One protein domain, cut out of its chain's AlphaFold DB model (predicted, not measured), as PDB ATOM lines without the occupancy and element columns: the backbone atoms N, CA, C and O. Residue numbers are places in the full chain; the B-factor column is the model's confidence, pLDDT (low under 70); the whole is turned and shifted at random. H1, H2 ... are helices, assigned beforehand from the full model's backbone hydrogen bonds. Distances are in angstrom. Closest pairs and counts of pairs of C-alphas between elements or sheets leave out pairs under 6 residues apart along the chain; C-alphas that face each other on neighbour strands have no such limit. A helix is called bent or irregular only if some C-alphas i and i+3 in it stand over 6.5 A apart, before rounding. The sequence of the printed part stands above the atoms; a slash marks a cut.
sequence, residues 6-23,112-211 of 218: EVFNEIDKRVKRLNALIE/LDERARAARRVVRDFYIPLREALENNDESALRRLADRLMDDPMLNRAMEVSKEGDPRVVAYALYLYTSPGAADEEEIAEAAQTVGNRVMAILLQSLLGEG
ATOM      1  N   GLU A   6      30.049 -37.960 -35.181       87.69
ATOM      2  CA  GLU A   6      28.825 -38.124 -34.405       87.69
ATOM      3  C   GLU A   6      28.694 -37.074 -33.290       87.69
ATOM      4  O   GLU A   6      27.581 -36.615 -33.029       87.69
ATOM      5  N   VAL A   7      29.809 -36.647 -32.678       88.94
ATOM      6  CA  VAL A   7      29.825 -35.618 -31.623       88.94
ATOM      7  C   VAL A   7      29.347 -34.281 -32.186       88.94
ATOM      8  O   VAL A   7      28.422 -33.676 -31.643       88.94
ATOM      9  N   PHE A   8      29.912 -33.848 -33.317       90.19
ATOM     10  CA  PHE A   8      29.535 -32.591 -33.969       90.19
ATOM     11  C   PHE A   8      28.075 -32.594 -34.436       90.19
ATOM     12  O   PHE A   8      27.360 -31.611 -34.242       90.19
ATOM     13  N   ASN A   9      27.593 -33.722 -34.966       90.38
ATOM     14  CA  ASN A   9      26.191 -33.869 -35.358       90.38
ATOM     15  C   ASN A   9      25.230 -33.734 -34.164       90.38
ATOM     16  O   ASN A   9      24.167 -33.116 -34.287       90.38
ATOM     17  N   GLU A  10      25.577 -34.309 -33.009       90.75
ATOM     18  CA  GLU A  10      24.746 -34.198 -31.809       90.75
ATOM     19  C   GLU A  10      24.802 -32.779 -31.216       90.75
ATOM     20  O   GLU A  10      23.754 -32.265 -30.820       90.75
ATOM     21  N   ILE A  11      25.963 -32.106 -31.244       90.75
ATOM     22  CA  ILE A  11      26.085 -30.682 -30.884       90.75
ATOM     23  C   ILE A  11      25.149 -29.836 -31.752       90.75
ATOM     24  O   ILE A  11      24.316 -29.102 -31.222       90.75
ATOM     25  N   ASP A  12      25.203 -29.985 -33.077       91.12
ATOM     26  CA  ASP A  12      24.374 -29.198 -33.995       91.12
ATOM     27  C   ASP A  12      22.879 -29.444 -33.783       91.12
ATOM     28  O   ASP A  12      22.063 -28.519 -33.829       91.12
ATOM     29  N   LYS A  13      22.492 -30.691 -33.509       92.88
ATOM     30  CA  LYS A  13      21.105 -31.045 -33.191       92.88
ATOM     31  C   LYS A  13      20.631 -30.384 -31.895       92.88
ATOM     32  O   LYS A  13      19.491 -29.915 -31.834       92.88
ATOM     33  N   ARG A  14      21.483 -30.346 -30.867       90.88
ATOM     34  CA  ARG A  14      21.190 -29.703 -29.578       90.88
ATOM     35  C   ARG A  14      21.100 -28.191 -29.720       90.88
ATOM     36  O   ARG A  14      20.096 -27.614 -29.308       90.88
ATOM     37  N   VAL A  15      22.059 -27.572 -30.403       92.00
ATOM     38  CA  VAL A  15      22.055 -26.134 -30.700       92.00
ATOM     39  C   VAL A  15      20.806 -25.742 -31.490       92.00
ATOM     40  O   VAL A  15      20.131 -24.791 -31.112       92.00
ATOM     41  N   LYS A  16      20.415 -26.506 -32.520       92.12
ATOM     42  CA  LYS A  16      19.164 -26.261 -33.266       92.12
ATOM     43  C   LYS A  16      17.927 -26.320 -32.373       92.12
ATOM     44  O   LYS A  16      17.045 -25.478 -32.505       92.12
ATOM     45  N   ARG A  17      17.857 -27.288 -31.454       91.19
ATOM     46  CA  ARG A  17      16.742 -27.399 -30.501       91.19
ATOM     47  C   ARG A  17      16.685 -26.197 -29.558       91.19
ATOM     48  O   ARG A  17      15.604 -25.663 -29.338       91.19
ATOM     49  N   LEU A  18      17.826 -25.782 -29.010       91.19
ATOM     50  CA  LEU A  18      17.905 -24.623 -28.119       91.19
ATOM     51  C   LEU A  18      17.573 -23.323 -28.864       91.19
ATOM     52  O   LEU A  18      16.816 -22.511 -28.345       91.19
ATOM     53  N   ASN A  19      18.040 -23.164 -30.104       91.19
ATOM     54  CA  ASN A  19      17.697 -22.017 -30.947       91.19
ATOM     55  C   ASN A  19      16.208 -21.964 -31.291       91.19
ATOM     56  O   ASN A  19      15.627 -20.889 -31.232       91.19
ATOM     57  N   ALA A  20      15.563 -23.105 -31.551       91.00
ATOM     58  CA  ALA A  20      14.116 -23.141 -31.757       91.00
ATOM     59  C   ALA A  20      13.343 -22.676 -30.507       91.00
ATOM     60  O   ALA A  20      12.344 -21.977 -30.628       91.00
ATOM     61  N   LEU A  21      13.810 -23.019 -29.298       87.25
ATOM     62  CA  LEU A  21      13.205 -22.513 -28.057       87.25
ATOM     63  C   LEU A  21      13.365 -20.994 -27.915       87.25
ATOM     64  O   LEU A  21      12.435 -20.324 -27.471       87.25
ATOM     65  N   ILE A  22      14.528 -20.463 -28.297       89.50
ATOM     66  CA  ILE A  22      14.805 -19.022 -28.290       89.50
ATOM     67  C   ILE A  22      13.895 -18.302 -29.292       89.50
ATOM     68  O   ILE A  22      13.253 -17.322 -28.929       89.50
ATOM     69  N   GLU A  23      13.789 -18.820 -30.514       88.56
ATOM     70  CA  GLU A  23      12.964 -18.251 -31.584       88.56
ATOM     71  C   GLU A  23      11.479 -18.234 -31.202       88.56
ATOM     72  O   GLU A  23      10.830 -17.199 -31.313       88.56
ATOM     73  N   LEU A 112       8.890 -20.022 -19.911       77.06
ATOM     74  CA  LEU A 112       9.427 -20.001 -21.280       77.06
ATOM     75  C   LEU A 112      10.528 -18.951 -21.473       77.06
ATOM     76  O   LEU A 112      11.561 -19.264 -22.065       77.06
ATOM     77  N   ASP A 113      10.360 -17.746 -20.931       81.00
ATOM     78  CA  ASP A 113      11.358 -16.675 -21.049       81.00
ATOM     79  C   ASP A 113      12.616 -16.941 -20.214       81.00
ATOM     80  O   ASP A 113      13.733 -16.583 -20.609       81.00
ATOM     81  N   GLU A 114      12.473 -17.550 -19.032       84.56
ATOM     82  CA  GLU A 114      13.625 -17.989 -18.238       84.56
ATOM     83  C   GLU A 114      14.389 -19.103 -18.965       84.56
ATOM     84  O   GLU A 114      15.614 -19.017 -19.100       84.56
ATOM     85  N   ARG A 115      13.678 -20.082 -19.540       84.75
ATOM     86  CA  ARG A 115      14.290 -21.149 -20.344       84.75
ATOM     87  C   ARG A 115      14.941 -20.642 -21.621       84.75
ATOM     88  O   ARG A 115      16.020 -21.117 -21.954       84.75
ATOM     89  N   ALA A 116      14.351 -19.678 -22.319       88.06
ATOM     90  CA  ALA A 116      14.946 -19.102 -23.522       88.06
ATOM     91  C   ALA A 116      16.238 -18.335 -23.203       88.06
ATOM     92  O   ALA A 116      17.250 -18.488 -23.892       88.06
ATOM     93  N   ARG A 117      16.252 -17.561 -22.108       88.88
ATOM     94  CA  ARG A 117      17.468 -16.882 -21.628       88.88
ATOM     95  C   ARG A 117      18.551 -17.876 -21.211       88.88
ATOM     96  O   ARG A 117      19.717 -17.673 -21.552       88.88
ATOM     97  N   ALA A 118      18.171 -18.950 -20.520       91.44
ATOM     98  CA  ALA A 118      19.075 -20.038 -20.163       91.44
ATOM     99  C   ALA A 118      19.635 -20.742 -21.412       91.44
ATOM    100  O   ALA A 118      20.851 -20.851 -21.551       91.44
ATOM    101  N   ALA A 119      18.778 -21.105 -22.369       91.00
ATOM    102  CA  ALA A 119      19.162 -21.742 -23.625       91.00
ATOM    103  C   ALA A 119      20.160 -20.887 -24.415       91.00
ATOM    104  O   ALA A 119      21.188 -21.391 -24.863       91.00
ATOM    105  N   ARG A 120      19.915 -19.573 -24.521       92.38
ATOM    106  CA  ARG A 120      20.831 -18.641 -25.196       92.38
ATOM    107  C   ARG A 120      22.204 -18.619 -24.530       92.38
ATOM    108  O   ARG A 120      23.223 -18.596 -25.220       92.38
ATOM    109  N   ARG A 121      22.234 -18.638 -23.195       93.50
ATOM    110  CA  ARG A 121      23.477 -18.695 -22.424       93.50
ATOM    111  C   ARG A 121      24.214 -20.015 -22.654       93.50
ATOM    112  O   ARG A 121      25.398 -19.977 -22.950       93.50
ATOM    113  N   VAL A 122      23.523 -21.154 -22.612       93.06
ATOM    114  CA  VAL A 122      24.127 -22.475 -22.862       93.06
ATOM    115  C   VAL A 122      24.692 -22.580 -24.283       93.06
ATOM    116  O   VAL A 122      25.808 -23.058 -24.471       93.06
ATOM    117  N   VAL A 123      23.975 -22.092 -25.300       93.06
ATOM    118  CA  VAL A 123      24.486 -22.100 -26.682       93.06
ATOM    119  C   VAL A 123      25.768 -21.276 -26.795       93.06
ATOM    120  O   VAL A 123      26.768 -21.767 -27.315       93.06
ATOM    121  N   ARG A 124      25.748 -20.039 -26.286       94.50
ATOM    122  CA  ARG A 124      26.862 -19.095 -26.420       94.50
ATOM    123  C   ARG A 124      28.074 -19.466 -25.572       94.50
ATOM    124  O   ARG A 124      29.193 -19.350 -26.052       94.50
ATOM    125  N   ASP A 125      27.849 -19.867 -24.328       93.25
ATOM    126  CA  ASP A 125      28.914 -19.982 -23.330       93.25
ATOM    127  C   ASP A 125      29.390 -21.431 -23.139       93.25
ATOM    128  O   ASP A 125      30.473 -21.633 -22.598       93.25
ATOM    129  N   PHE A 126      28.627 -22.429 -23.611       93.88
ATOM    130  CA  PHE A 126      29.004 -23.844 -23.544       93.88
ATOM    131  C   PHE A 126      29.163 -24.490 -24.925       93.88
ATOM    132  O   PHE A 126      30.269 -24.892 -25.273       93.88
ATOM    133  N   TYR A 127      28.107 -24.565 -25.743       93.25
ATOM    134  CA  TYR A 127      28.153 -25.352 -26.986       93.25
ATOM    135  C   TYR A 127      29.066 -24.766 -28.073       93.25
ATOM    136  O   TYR A 127      29.758 -25.530 -28.743       93.25
ATOM    137  N   ILE A 128      29.085 -23.440 -28.254       93.25
ATOM    138  CA  ILE A 128      29.981 -22.789 -29.226       93.25
ATOM    139  C   ILE A 128      31.457 -22.968 -28.817       93.25
ATOM    140  O   ILE A 128      32.203 -23.547 -29.608       93.25
ATOM    141  N   PRO A 129      31.880 -22.600 -27.587       93.69
ATOM    142  CA  PRO A 129      33.255 -22.820 -27.141       93.69
ATOM    143  C   PRO A 129      33.667 -24.293 -27.155       93.69
ATOM    144  O   PRO A 129      34.800 -24.606 -27.506       93.69
ATOM    145  N   LEU A 130      32.752 -25.206 -26.806       93.44
ATOM    146  CA  LEU A 130      33.003 -26.645 -26.867       93.44
ATOM    147  C   LEU A 130      33.325 -27.090 -28.293       93.44
ATOM    148  O   LEU A 130      34.305 -27.793 -28.517       93.44
ATOM    149  N   ARG A 131      32.495 -26.683 -29.257       92.75
ATOM    150  CA  ARG A 131      32.684 -27.034 -30.662       92.75
ATOM    151  C   ARG A 131      34.009 -26.497 -31.193       92.75
ATOM    152  O   ARG A 131      34.757 -27.264 -31.787       92.75
ATOM    153  N   GLU A 132      34.310 -25.225 -30.946       92.31
ATOM    154  CA  GLU A 132      35.565 -24.599 -31.376       92.31
ATOM    155  C   GLU A 132      36.787 -25.296 -30.763       92.31
ATOM    156  O   GLU A 132      37.780 -25.533 -31.451       92.31
ATOM    157  N   ALA A 133      36.716 -25.659 -29.482       92.44
ATOM    158  CA  ALA A 133      37.799 -26.357 -28.804       92.44
ATOM    159  C   ALA A 133      38.013 -27.775 -29.366       92.44
ATOM    160  O   ALA A 133      39.156 -28.185 -29.560       92.44
ATOM    161  N   LEU A 134      36.934 -28.497 -29.688       91.88
ATOM    162  CA  LEU A 134      37.000 -29.823 -30.313       91.88
ATOM    163  C   LEU A 134      37.495 -29.768 -31.765       91.88
ATOM    164  O   LEU A 134      38.300 -30.604 -32.158       91.88
ATOM    165  N   GLU A 135      37.056 -28.790 -32.565       91.06
ATOM    166  CA  GLU A 135      37.509 -28.620 -33.956       91.06
ATOM    167  C   GLU A 135      39.013 -28.314 -34.030       91.06
ATOM    168  O   GLU A 135      39.709 -28.823 -34.907       91.06
ATOM    169  N   ASN A 136      39.524 -27.519 -33.085       91.38
ATOM    170  CA  ASN A 136      40.933 -27.131 -33.038       91.38
ATOM    171  C   ASN A 136      41.818 -28.093 -32.226       91.38
ATOM    172  O   ASN A 136      43.023 -27.861 -32.138       91.38
ATOM    173  N   ASN A 137      41.249 -29.149 -31.629       86.81
ATOM    174  CA  ASN A 137      41.926 -30.008 -30.648       86.81
ATOM    175  C   ASN A 137      42.631 -29.203 -29.530       86.81
ATOM    176  O   ASN A 137      43.723 -29.557 -29.085       86.81
ATOM    177  N   ASP A 138      42.022 -28.102 -29.077       90.88
ATOM    178  CA  ASP A 138      42.575 -27.258 -28.016       90.88
ATOM    179  C   ASP A 138      42.156 -27.790 -26.638       90.88
ATOM    180  O   ASP A 138      41.158 -27.374 -26.041       90.88
ATOM    181  N   GLU A 139      42.961 -28.709 -26.104       89.19
ATOM    182  CA  GLU A 139      42.778 -29.269 -24.759       89.19
ATOM    183  C   GLU A 139      42.761 -28.187 -23.669       89.19
ATOM    184  O   GLU A 139      42.050 -28.309 -22.668       89.19
ATOM    185  N   SER A 140      43.501 -27.091 -23.865       91.38
ATOM    186  CA  SER A 140      43.531 -25.988 -22.906       91.38
ATOM    187  C   SER A 140      42.196 -25.243 -22.872       91.38
ATOM    188  O   SER A 140      41.746 -24.835 -21.800       91.38
ATOM    189  N   ALA A 141      41.531 -25.090 -24.022       91.94
ATOM    190  CA  ALA A 141      40.196 -24.506 -24.105       91.94
ATOM    191  C   ALA A 141      39.137 -25.411 -23.470       91.94
ATOM    192  O   ALA A 141      38.281 -24.905 -22.744       91.94
ATOM    193  N   LEU A 142      39.231 -26.729 -23.668       92.31
ATOM    194  CA  LEU A 142      38.330 -27.694 -23.031       92.31
ATOM    195  C   LEU A 142      38.459 -27.681 -21.501       92.31
ATOM    196  O   LEU A 142      37.442 -27.654 -20.809       92.31
ATOM    197  N   ARG A 143      39.685 -27.611 -20.962       92.31
ATOM    198  CA  ARG A 143      39.906 -27.475 -19.510       92.31
ATOM    199  C   ARG A 143      39.341 -26.168 -18.964       92.31
ATOM    200  O   ARG A 143      38.592 -26.190 -17.997       92.31
ATOM    201  N   ARG A 144      39.596 -25.043 -19.644       94.00
ATOM    202  CA  ARG A 144      39.002 -23.744 -19.272       94.00
ATOM    203  C   ARG A 144      37.473 -23.774 -19.295       94.00
ATOM    204  O   ARG A 144      36.840 -23.069 -18.514       94.00
ATOM    205  N   LEU A 145      36.872 -24.545 -20.203       93.56
ATOM    206  CA  LEU A 145      35.424 -24.711 -20.263       93.56
ATOM    207  C   LEU A 145      34.899 -25.524 -19.072       93.56
ATOM    208  O   LEU A 145      33.877 -25.154 -18.495       93.56
ATOM    209  N   ALA A 146      35.608 -26.586 -18.681       92.75
ATOM    210  CA  ALA A 146      35.298 -27.367 -17.486       92.75
ATOM    211  C   ALA A 146      35.413 -26.522 -16.204       92.75
ATOM    212  O   ALA A 146      34.499 -26.532 -15.381       92.75
ATOM    213  N   ASP A 147      36.472 -25.718 -16.080       93.12
ATOM    214  CA  ASP A 147      36.637 -24.754 -14.983       93.12
ATOM    215  C   ASP A 147      35.490 -23.753 -14.934       93.12
ATOM    216  O   ASP A 147      34.880 -23.526 -13.892       93.12
ATOM    217  N   ARG A 148      35.136 -23.187 -16.090       92.88
ATOM    218  CA  ARG A 148      34.052 -22.211 -16.179       92.88
ATOM    219  C   ARG A 148      32.701 -22.810 -15.800       92.88
ATOM    220  O   ARG A 148      31.901 -22.105 -15.196       92.88
ATOM    221  N   LEU A 149      32.441 -24.076 -16.124       92.38
ATOM    222  CA  LEU A 149      31.261 -24.780 -15.621       92.38
ATOM    223  C   LEU A 149      31.287 -24.843 -14.090       92.38
ATOM    224  O   LEU A 149      30.298 -24.522 -13.456       92.38
ATOM    225  N   MET A 150      32.412 -25.166 -13.461       90.44
ATOM    226  CA  MET A 150      32.468 -25.236 -11.996       90.44
ATOM    227  C   MET A 150      32.323 -23.863 -11.319       90.44
ATOM    228  O   MET A 150      31.624 -23.751 -10.309       90.44
ATOM    229  N   ASP A 151      32.924 -22.823 -11.898       92.12
ATOM    230  CA  ASP A 151      33.055 -21.507 -11.266       92.12
ATOM    231  C   ASP A 151      31.913 -20.534 -11.577       92.12
ATOM    232  O   ASP A 151      31.625 -19.653 -10.762       92.12
ATOM    233  N   ASP A 152      31.258 -20.643 -12.739       92.56
ATOM    234  CA  ASP A 152      30.224 -19.690 -13.151       92.56
ATOM    235  C   ASP A 152      28.814 -20.138 -12.702       92.56
ATOM    236  O   ASP A 152      28.178 -20.984 -13.349       92.56
ATOM    237  N   PRO A 153      28.235 -19.530 -11.644       89.94
ATOM    238  CA  PRO A 153      26.898 -19.885 -11.173       89.94
ATOM    239  C   PRO A 153      25.808 -19.575 -12.208       89.94
ATOM    240  O   PRO A 153      24.735 -20.183 -12.187       89.94
ATOM    241  N   MET A 154      26.055 -18.627 -13.115       89.56
ATOM    242  CA  MET A 154      25.112 -18.255 -14.162       89.56
ATOM    243  C   MET A 154      25.038 -19.309 -15.262       89.56
ATOM    244  O   MET A 154      23.954 -19.516 -15.816       89.56
ATOM    245  N   LEU A 155      26.161 -19.956 -15.579       91.19
ATOM    246  CA  LEU A 155      26.218 -21.056 -16.539       91.19
ATOM    247  C   LEU A 155      25.641 -22.339 -15.937       91.19
ATOM    248  O   LEU A 155      24.835 -23.001 -16.588       91.19
ATOM    249  N   ASN A 156      25.953 -22.619 -14.669       92.12
ATOM    250  CA  ASN A 156      25.403 -23.760 -13.933       92.12
ATOM    251  C   ASN A 156      23.883 -23.764 -13.927       92.12
ATOM    252  O   ASN A 156      23.245 -24.708 -14.394       92.12
ATOM    253  N   ARG A 157      23.298 -22.645 -13.499       89.44
ATOM    254  CA  ARG A 157      21.847 -22.494 -13.503       89.44
ATOM    255  C   ARG A 157      21.270 -22.601 -14.914       89.44
ATOM    256  O   ARG A 157      20.186 -23.146 -15.091       89.44
ATOM    257  N   ALA A 158      21.972 -22.097 -15.929       90.75
ATOM    258  CA  ALA A 158      21.497 -22.180 -17.305       90.75
ATOM    259  C   ALA A 158      21.464 -23.626 -17.827       90.75
ATOM    260  O   ALA A 158      20.500 -24.001 -18.493       90.75
ATOM    261  N   MET A 159      22.461 -24.446 -17.494       90.69
ATOM    262  CA  MET A 159      22.507 -25.873 -17.832       90.69
ATOM    263  C   MET A 159      21.378 -26.663 -17.155       90.69
ATOM    264  O   MET A 159      20.690 -27.441 -17.822       90.69
ATOM    265  N   GLU A 160      21.122 -26.401 -15.869       89.88
ATOM    266  CA  GLU A 160      20.031 -27.029 -15.110       89.88
ATOM    267  C   GLU A 160      18.651 -26.660 -15.675       89.88
ATOM    268  O   GLU A 160      17.841 -27.538 -15.980       89.88
ATOM    269  N   VAL A 161      18.396 -25.364 -15.886       87.94
ATOM    270  CA  VAL A 161      17.122 -24.856 -16.428       87.94
ATOM    271  C   VAL A 161      16.880 -25.367 -17.852       87.94
ATOM    272  O   VAL A 161      15.752 -25.710 -18.209       87.94
ATOM    273  N   SER A 162      17.940 -25.477 -18.658       86.25
ATOM    274  CA  SER A 162      17.861 -25.992 -20.034       86.25
ATOM    275  C   SER A 162      17.810 -27.523 -20.105       86.25
ATOM    276  O   SER A 162      17.592 -28.068 -21.187       86.25
ATOM    277  N   LYS A 163      17.973 -28.224 -18.972       87.31
ATOM    278  CA  LYS A 163      18.035 -29.693 -18.870       87.31
ATOM    279  C   LYS A 163      19.125 -30.317 -19.750       87.31
ATOM    280  O   LYS A 163      18.915 -31.362 -20.366       87.31
ATOM    281  N   GLU A 164      20.294 -29.685 -19.799       88.00
ATOM    282  CA  GLU A 164      21.445 -30.143 -20.594       88.00
ATOM    283  C   GLU A 164      22.449 -30.990 -19.784       88.00
ATOM    284  O   GLU A 164      23.563 -31.243 -20.240       88.00
ATOM    285  N   GLY A 165      22.027 -31.481 -18.613       87.31
ATOM    286  CA  GLY A 165      22.817 -32.313 -17.699       87.31
ATOM    287  C   GLY A 165      23.200 -31.572 -16.417       87.31
ATOM    288  O   GLY A 165      22.978 -30.367 -16.298       87.31
ATOM    289  N   ASP A 166      23.761 -32.307 -15.453       89.25
ATOM    290  CA  ASP A 166      24.362 -31.707 -14.258       89.25
ATOM    291  C   ASP A 166      25.700 -31.049 -14.655       89.25
ATOM    292  O   ASP A 166      26.582 -31.745 -15.178       89.25
ATOM    293  N   PRO A 167      25.883 -29.737 -14.422       90.81
ATOM    294  CA  PRO A 167      27.100 -29.029 -14.802       90.81
ATOM    295  C   PRO A 167      28.379 -29.640 -14.231       90.81
ATOM    296  O   PRO A 167      29.406 -29.648 -14.907       90.81
ATOM    297  N   ARG A 168      28.324 -30.180 -13.008       91.62
ATOM    298  CA  ARG A 168      29.492 -30.760 -12.331       91.62
ATOM    299  C   ARG A 168      29.917 -32.059 -12.990       91.62
ATOM    300  O   ARG A 168      31.103 -32.294 -13.193       91.62
ATOM    301  N   VAL A 169      28.943 -32.884 -13.359       91.56
ATOM    302  CA  VAL A 169      29.194 -34.162 -14.031       91.56
ATOM    303  C   VAL A 169      29.686 -33.917 -15.461       91.56
ATOM    304  O   VAL A 169      30.594 -34.599 -15.930       91.56
ATOM    305  N   VAL A 170      29.160 -32.892 -16.138       92.25
ATOM    306  CA  VAL A 170      29.651 -32.452 -17.456       92.25
ATOM    307  C   VAL A 170      31.082 -31.913 -17.373       92.25
ATOM    308  O   VAL A 170      31.913 -32.271 -18.207       92.25
ATOM    309  N   ALA A 171      31.399 -31.094 -16.366       92.56
ATOM    310  CA  ALA A 171      32.760 -30.618 -16.131       92.56
ATOM    311  C   ALA A 171      33.713 -31.789 -15.861       92.56
ATOM    312  O   ALA A 171      34.795 -31.846 -16.442       92.56
ATOM    313  N   TYR A 172      33.285 -32.763 -15.052       91.31
ATOM    314  CA  TYR A 172      34.057 -33.974 -14.790       91.31
ATOM    315  C   TYR A 172      34.340 -34.772 -16.068       91.31
ATOM    316  O   TYR A 172      35.482 -35.132 -16.332       91.31
ATOM    317  N   ALA A 173      33.333 -34.968 -16.920       91.00
ATOM    318  CA  ALA A 173      33.515 -35.642 -18.202       91.00
ATOM    319  C   ALA A 173      34.511 -34.918 -19.123       91.00
ATOM    320  O   ALA A 173      35.338 -35.565 -19.764       91.00
ATOM    321  N   LEU A 174      34.485 -33.582 -19.167       91.56
ATOM    322  CA  LEU A 174      35.478 -32.798 -19.910       91.56
ATOM    323  C   LEU A 174      36.891 -32.952 -19.328       91.56
ATOM    324  O   LEU A 174      37.873 -33.009 -20.071       91.56
ATOM    325  N   TYR A 175      37.004 -33.056 -18.007       91.38
ATOM    326  CA  TYR A 175      38.275 -33.307 -17.339       91.38
ATOM    327  C   TYR A 175      38.857 -34.679 -17.669       91.38
ATOM    328  O   TYR A 175      40.035 -34.764 -18.022       91.38
ATOM    329  N   LEU A 176      38.022 -35.718 -17.632       90.00
ATOM    330  CA  LEU A 176      38.395 -37.066 -18.052       90.00
ATOM    331  C   LEU A 176      38.846 -37.088 -19.515       90.00
ATOM    332  O   LEU A 176      39.883 -37.660 -19.838       90.00
ATOM    333  N   TYR A 177      38.114 -36.396 -20.391       87.81
ATOM    334  CA  TYR A 177      38.450 -36.323 -21.810       87.81
ATOM    335  C   TYR A 177      39.787 -35.622 -22.085       87.81
ATOM    336  O   TYR A 177      40.563 -36.062 -22.925       87.81
ATOM    337  N   THR A 178      40.088 -34.549 -21.353       89.00
ATOM    338  CA  THR A 178      41.335 -33.780 -21.521       89.00
ATOM    339  C   THR A 178      42.537 -34.371 -20.785       89.00
ATOM    340  O   THR A 178      43.634 -33.812 -20.857       89.00
ATOM    341  N   SER A 179      42.351 -35.456 -20.031       85.31
ATOM    342  CA  SER A 179      43.404 -36.104 -19.244       85.31
ATOM    343  C   SER A 179      43.345 -37.626 -19.424       85.31
ATOM    344  O   SER A 179      43.050 -38.347 -18.468       85.31
ATOM    345  N   PRO A 180      43.616 -38.136 -20.642       67.88
ATOM    346  CA  PRO A 180      43.641 -39.574 -20.909       67.88
ATOM    347  C   PRO A 180      44.667 -40.260 -19.997       67.88
ATOM    348  O   PRO A 180      45.855 -39.948 -20.041       67.88
ATOM    349  N   GLY A 181      44.196 -41.167 -19.139       70.44
ATOM    350  CA  GLY A 181      45.013 -41.857 -18.133       70.44
ATOM    351  C   GLY A 181      44.874 -41.331 -16.701       70.44
ATOM    352  O   GLY A 181      45.518 -41.864 -15.804       70.44
ATOM    353  N   ALA A 182      44.038 -40.316 -16.461       75.31
ATOM    354  CA  ALA A 182      43.677 -39.901 -15.102       75.31
ATOM    355  C   ALA A 182      42.654 -40.837 -14.425       75.31
ATOM    356  O   ALA A 182      42.498 -40.761 -13.210       75.31
ATOM    357  N   ALA A 183      41.980 -41.690 -15.200       79.88
ATOM    358  CA  ALA A 183      40.910 -42.578 -14.757       79.88
ATOM    359  C   ALA A 183      40.961 -43.915 -15.506       79.88
ATOM    360  O   ALA A 183      41.399 -43.966 -16.663       79.88
ATOM    361  N   ASP A 184      40.479 -44.971 -14.853       85.62
ATOM    362  CA  ASP A 184      40.370 -46.309 -15.434       85.62
ATOM    363  C   ASP A 184      39.214 -46.390 -16.449       85.62
ATOM    364  O   ASP A 184      38.263 -45.603 -16.418       85.62
ATOM    365  N   GLU A 185      39.253 -47.378 -17.351       83.94
ATOM    366  CA  GLU A 185      38.196 -47.582 -18.359       83.94
ATOM    367  C   GLU A 185      36.801 -47.765 -17.732       83.94
ATOM    368  O   GLU A 185      35.798 -47.326 -18.296       83.94
ATOM    369  N   GLU A 186      36.731 -48.379 -16.548       84.81
ATOM    370  CA  GLU A 186      35.485 -48.574 -15.800       84.81
ATOM    371  C   GLU A 186      34.896 -47.240 -15.318       84.81
ATOM    372  O   GLU A 186      33.700 -46.992 -15.473       84.81
ATOM    373  N   GLU A 187      35.749 -46.330 -14.845       84.75
ATOM    374  CA  GLU A 187      35.350 -44.996 -14.402       84.75
ATOM    375  C   GLU A 187      34.892 -44.122 -15.581       84.75
ATOM    376  O   GLU A 187      33.876 -43.426 -15.496       84.75
ATOM    377  N   ILE A 188      35.577 -44.212 -16.725       84.75
ATOM    378  CA  ILE A 188      35.157 -43.542 -17.965       84.75
ATOM    379  C   ILE A 188      33.784 -44.066 -18.422       84.75
ATOM    380  O   ILE A 188      32.923 -43.284 -18.843       84.75
ATOM    381  N   ALA A 189      33.546 -45.377 -18.315       84.94
ATOM    382  CA  ALA A 189      32.271 -45.995 -18.673       84.94
ATOM    383  C   ALA A 189      31.125 -45.580 -17.732       84.94
ATOM    384  O   ALA A 189      30.011 -45.325 -18.203       84.94
ATOM    385  N   GLU A 190      31.378 -45.482 -16.426       86.50
ATOM    386  CA  GLU A 190      30.400 -45.025 -15.434       86.50
ATOM    387  C   GLU A 190      30.062 -43.536 -15.619       86.50
ATOM    388  O   GLU A 190      28.884 -43.146 -15.642       86.50
ATOM    389  N   ALA A 191      31.077 -42.700 -15.851       84.81
ATOM    390  CA  ALA A 191      30.895 -41.280 -16.130       84.81
ATOM    391  C   ALA A 191      30.055 -41.056 -17.399       84.81
ATOM    392  O   ALA A 191      29.138 -40.228 -17.398       84.81
ATOM    393  N   ALA A 192      30.289 -41.842 -18.457       85.44
ATOM    394  CA  ALA A 192      29.516 -41.775 -19.698       85.44
ATOM    395  C   ALA A 192      28.026 -42.114 -19.507       85.44
ATOM    396  O   ALA A 192      27.178 -41.574 -20.222       85.44
ATOM    397  N   GLN A 193      27.688 -42.976 -18.543       85.75
ATOM    398  CA  GLN A 193      26.299 -43.313 -18.210       85.75
ATOM    399  C   GLN A 193      25.627 -42.235 -17.348       85.75
ATOM    400  O   GLN A 193      24.431 -41.979 -17.499       85.75
ATOM    401  N   THR A 194      26.392 -41.575 -16.479       86.62
ATOM    402  CA  THR A 194      25.871 -40.644 -15.464       86.62
ATOM    403  C   THR A 194      25.666 -39.222 -15.992       86.62
ATOM    404  O   THR A 194      24.770 -38.511 -15.542       86.62
ATOM    405  N   VAL A 195      26.455 -38.799 -16.985       83.00
ATOM    406  CA  VAL A 195      26.530 -37.411 -17.478       83.00
ATOM    407  C   VAL A 195      25.190 -36.814 -17.944       83.00
ATOM    408  O   VAL A 195      25.037 -35.592 -17.979       83.00
ATOM    409  N   GLY A 196      24.221 -37.644 -18.351       77.00
ATOM    410  CA  GLY A 196      22.903 -37.231 -18.860       77.00
ATOM    411  C   GLY A 196      22.925 -36.477 -20.204       77.00
ATOM    412  O   GLY A 196      21.947 -36.512 -20.956       77.00
ATOM    413  N   ASN A 197      24.046 -35.840 -20.554       85.25
ATOM    414  CA  ASN A 197      24.291 -35.176 -21.825       85.25
ATOM    415  C   ASN A 197      24.887 -36.147 -22.857       85.25
ATOM    416  O   ASN A 197      26.002 -36.649 -22.721       85.25
ATOM    417  N   ARG A 198      24.156 -36.361 -23.951       86.75
ATOM    418  CA  ARG A 198      24.559 -37.298 -25.006       86.75
ATOM    419  C   ARG A 198      25.870 -36.909 -25.700       86.75
ATOM    420  O   ARG A 198      26.601 -37.806 -26.103       86.75
ATOM    421  N   VAL A 199      26.173 -35.617 -25.831       88.38
ATOM    422  CA  VAL A 199      27.420 -35.143 -26.458       88.38
ATOM    423  C   VAL A 199      28.624 -35.632 -25.655       88.38
ATOM    424  O   VAL A 199      29.533 -36.241 -26.210       88.38
ATOM    425  N   MET A 200      28.579 -35.438 -24.337       89.62
ATOM    426  CA  MET A 200      29.645 -35.864 -23.427       89.62
ATOM    427  C   MET A 200      29.753 -37.386 -23.328       89.62
ATOM    428  O   MET A 200      30.856 -37.919 -23.297       89.62
ATOM    429  N   ALA A 201      28.626 -38.102 -23.360       88.31
ATOM    430  CA  ALA A 201      28.640 -39.562 -23.375       88.31
ATOM    431  C   ALA A 201      29.364 -40.124 -24.612       88.31
ATOM    432  O   ALA A 201      30.159 -41.051 -24.486       88.31
ATOM    433  N   ILE A 202      29.130 -39.548 -25.799       87.88
ATOM    434  CA  ILE A 202      29.807 -39.971 -27.037       87.88
ATOM    435  C   ILE A 202      31.307 -39.643 -26.973       87.88
ATOM    436  O   ILE A 202      32.122 -40.472 -27.370       87.88
ATOM    437  N   LEU A 203      31.673 -38.472 -26.437       87.56
ATOM    438  CA  LEU A 203      33.073 -38.075 -26.225       87.56
ATOM    439  C   LEU A 203      33.826 -39.039 -25.300       87.56
ATOM    440  O   LEU A 203      34.953 -39.419 -25.588       87.56
ATOM    441  N   LEU A 204      33.213 -39.469 -24.198       87.69
ATOM    442  CA  LEU A 204      33.843 -40.438 -23.298       87.69
ATOM    443  C   LEU A 204      33.915 -41.837 -23.923       87.69
ATOM    444  O   LEU A 204      34.920 -42.530 -23.791       87.69
ATOM    445  N   GLN A 205      32.885 -42.245 -24.668       86.00
ATOM    446  CA  GLN A 205      32.888 -43.526 -25.379       86.00
ATOM    447  C   GLN A 205      33.965 -43.605 -26.466       86.00
ATOM    448  O   GLN A 205      34.475 -44.697 -26.719       86.00
ATOM    449  N   SER A 206      34.347 -42.485 -27.089       84.94
ATOM    450  CA  SER A 206      35.435 -42.504 -28.071       84.94
ATOM    451  C   SER A 206      36.786 -42.851 -27.444       84.94
ATOM    452  O   SER A 206      37.582 -43.522 -28.091       84.94
ATOM    453  N   LEU A 207      37.013 -42.494 -26.173       83.38
ATOM    454  CA  LEU A 207      38.226 -42.885 -25.440       83.38
ATOM    455  C   LEU A 207      38.292 -44.405 -25.222       83.38
ATOM    456  O   LEU A 207      39.345 -45.015 -25.380       83.38
ATOM    457  N   LEU A 208      37.149 -45.034 -24.925       81.62
ATOM    458  CA  LEU A 208      37.043 -46.488 -24.741       81.62
ATOM    459  C   LEU A 208      37.229 -47.266 -26.057       81.62
ATOM    460  O   LEU A 208      37.712 -48.398 -26.060       81.62
ATOM    461  N   GLY A 209      36.844 -46.662 -27.185       66.12
ATOM    462  CA  GLY A 209      37.068 -47.221 -28.520       66.12
ATOM    463  C   GLY A 209      38.544 -47.230 -28.934       66.12
ATOM    464  O   GLY A 209      38.985 -48.195 -29.559       66.12
ATOM    465  N   GLU A 210      39.314 -46.204 -28.551       55.03
ATOM    466  CA  GLU A 210      40.765 -46.135 -28.795       55.03
ATOM    467  C   GLU A 210      41.546 -47.133 -27.910       55.03
ATOM    468  O   GLU A 210      42.471 -47.785 -28.401       55.03
ATOM    469  N   GLY A 211      41.129 -47.349 -26.653       43.62
ATOM    470  CA  GLY A 211      41.762 -48.306 -25.724       43.62
ATOM    471  C   GLY A 211      41.731 -49.765 -26.202       43.62
ATOM    472  O   GLY A 211      42.739 -50.475 -26.136       43.62
TER     473      GLY A 211
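This is residues 6 to 23 and 112 to 211 of the 218 residues of an uncharacterized protein of Thermococcus profundus (UniProt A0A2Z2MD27). The long helix H1 and the bent helix H2 run along one side of an elongated body, and the chain then folds back through H3 onto H5. H5, H6 and H7 make an up-and-down bundle of three helices at one end, while H4 crosses under arm H2a toward the other. The printed part has 118 residues with seven named helices, H1 to H7 in order along the chain, and no named strand; the class is all helix. The whole is compact, with a radius of gyration of the C-alphas of 13.7 A, and spans 43 by 27 by 25 A.

H1, residues 6 to 23, begins at C-alpha 6 (28.825, -38.124, -34.405) and is 25.6 A long from first to last C-alpha. H2, residues 112 to 135, was assigned as one helix by its hydrogen bonds but is bent: C-alphas 125 and 128 are 6.6 A apart. Its arms are H2a, residues 112 to 125, 19.6 A long, and H2b, residues 128 to 135; their lines stand at a shallow tilt of 34 degrees, only just short of steep. H3 is residues 139 to 151, 18.4 A long, H4 residues 153 to 162, H5 residues 167 to 177 and H6 residues 185 to 194. H7, residues 198 to 211, is 20.4 A long and ends at C-alpha 211 (41.762, -48.306, -25.724).

H5 is the hub and touches H3, H4, H6 and H7. The closest C-alphas of H5 and H3 are those of Ala 171 and Ala 146, 4.3 A apart, at a shallow tilt of 21 degrees, opposite ways. H5 and H6 form a hairpin, closest at Ala 173 and Ala 191, C-alphas 6.6 A apart. H6 and H7 form another, closest at Ala 192 and Ala 201, C-alphas 4.4 A apart. H5 and H4 only just touch, with 3 pairs of C-alphas within 8 A, the closest being those of Pro 167 and Asn 156, 5.6 A apart. H2a touches H4 at a steep tilt of 60 degrees, the closest C-alphas being those of Ala 118 and Ala 158, 4.3 A apart. H1 touches H2a with residues 15 to 22 alone and H7 with residues 6 to 11 alone. H2b and H3 form a helical hairpin. H1 and H5 are apart. Every O i to N i+4 pair is within hydrogen-bond range in H1, H2a, H2b, H3, H4, H5 and H6; in H7 it is 8 of 10.

The two C-alphas farthest apart, those of Asp 113 and Gly 211, are 44.1 A apart. Residues 24 to 111 are not printed, and C-alphas 23 and 112 are 11.0 A apart across this cut. Of the links that are printed whole, that from H5 to H6 is short and the others are tight. The mean pLDDT of the printed part is 88.0; residues 180 and 209 to 211 are under 70.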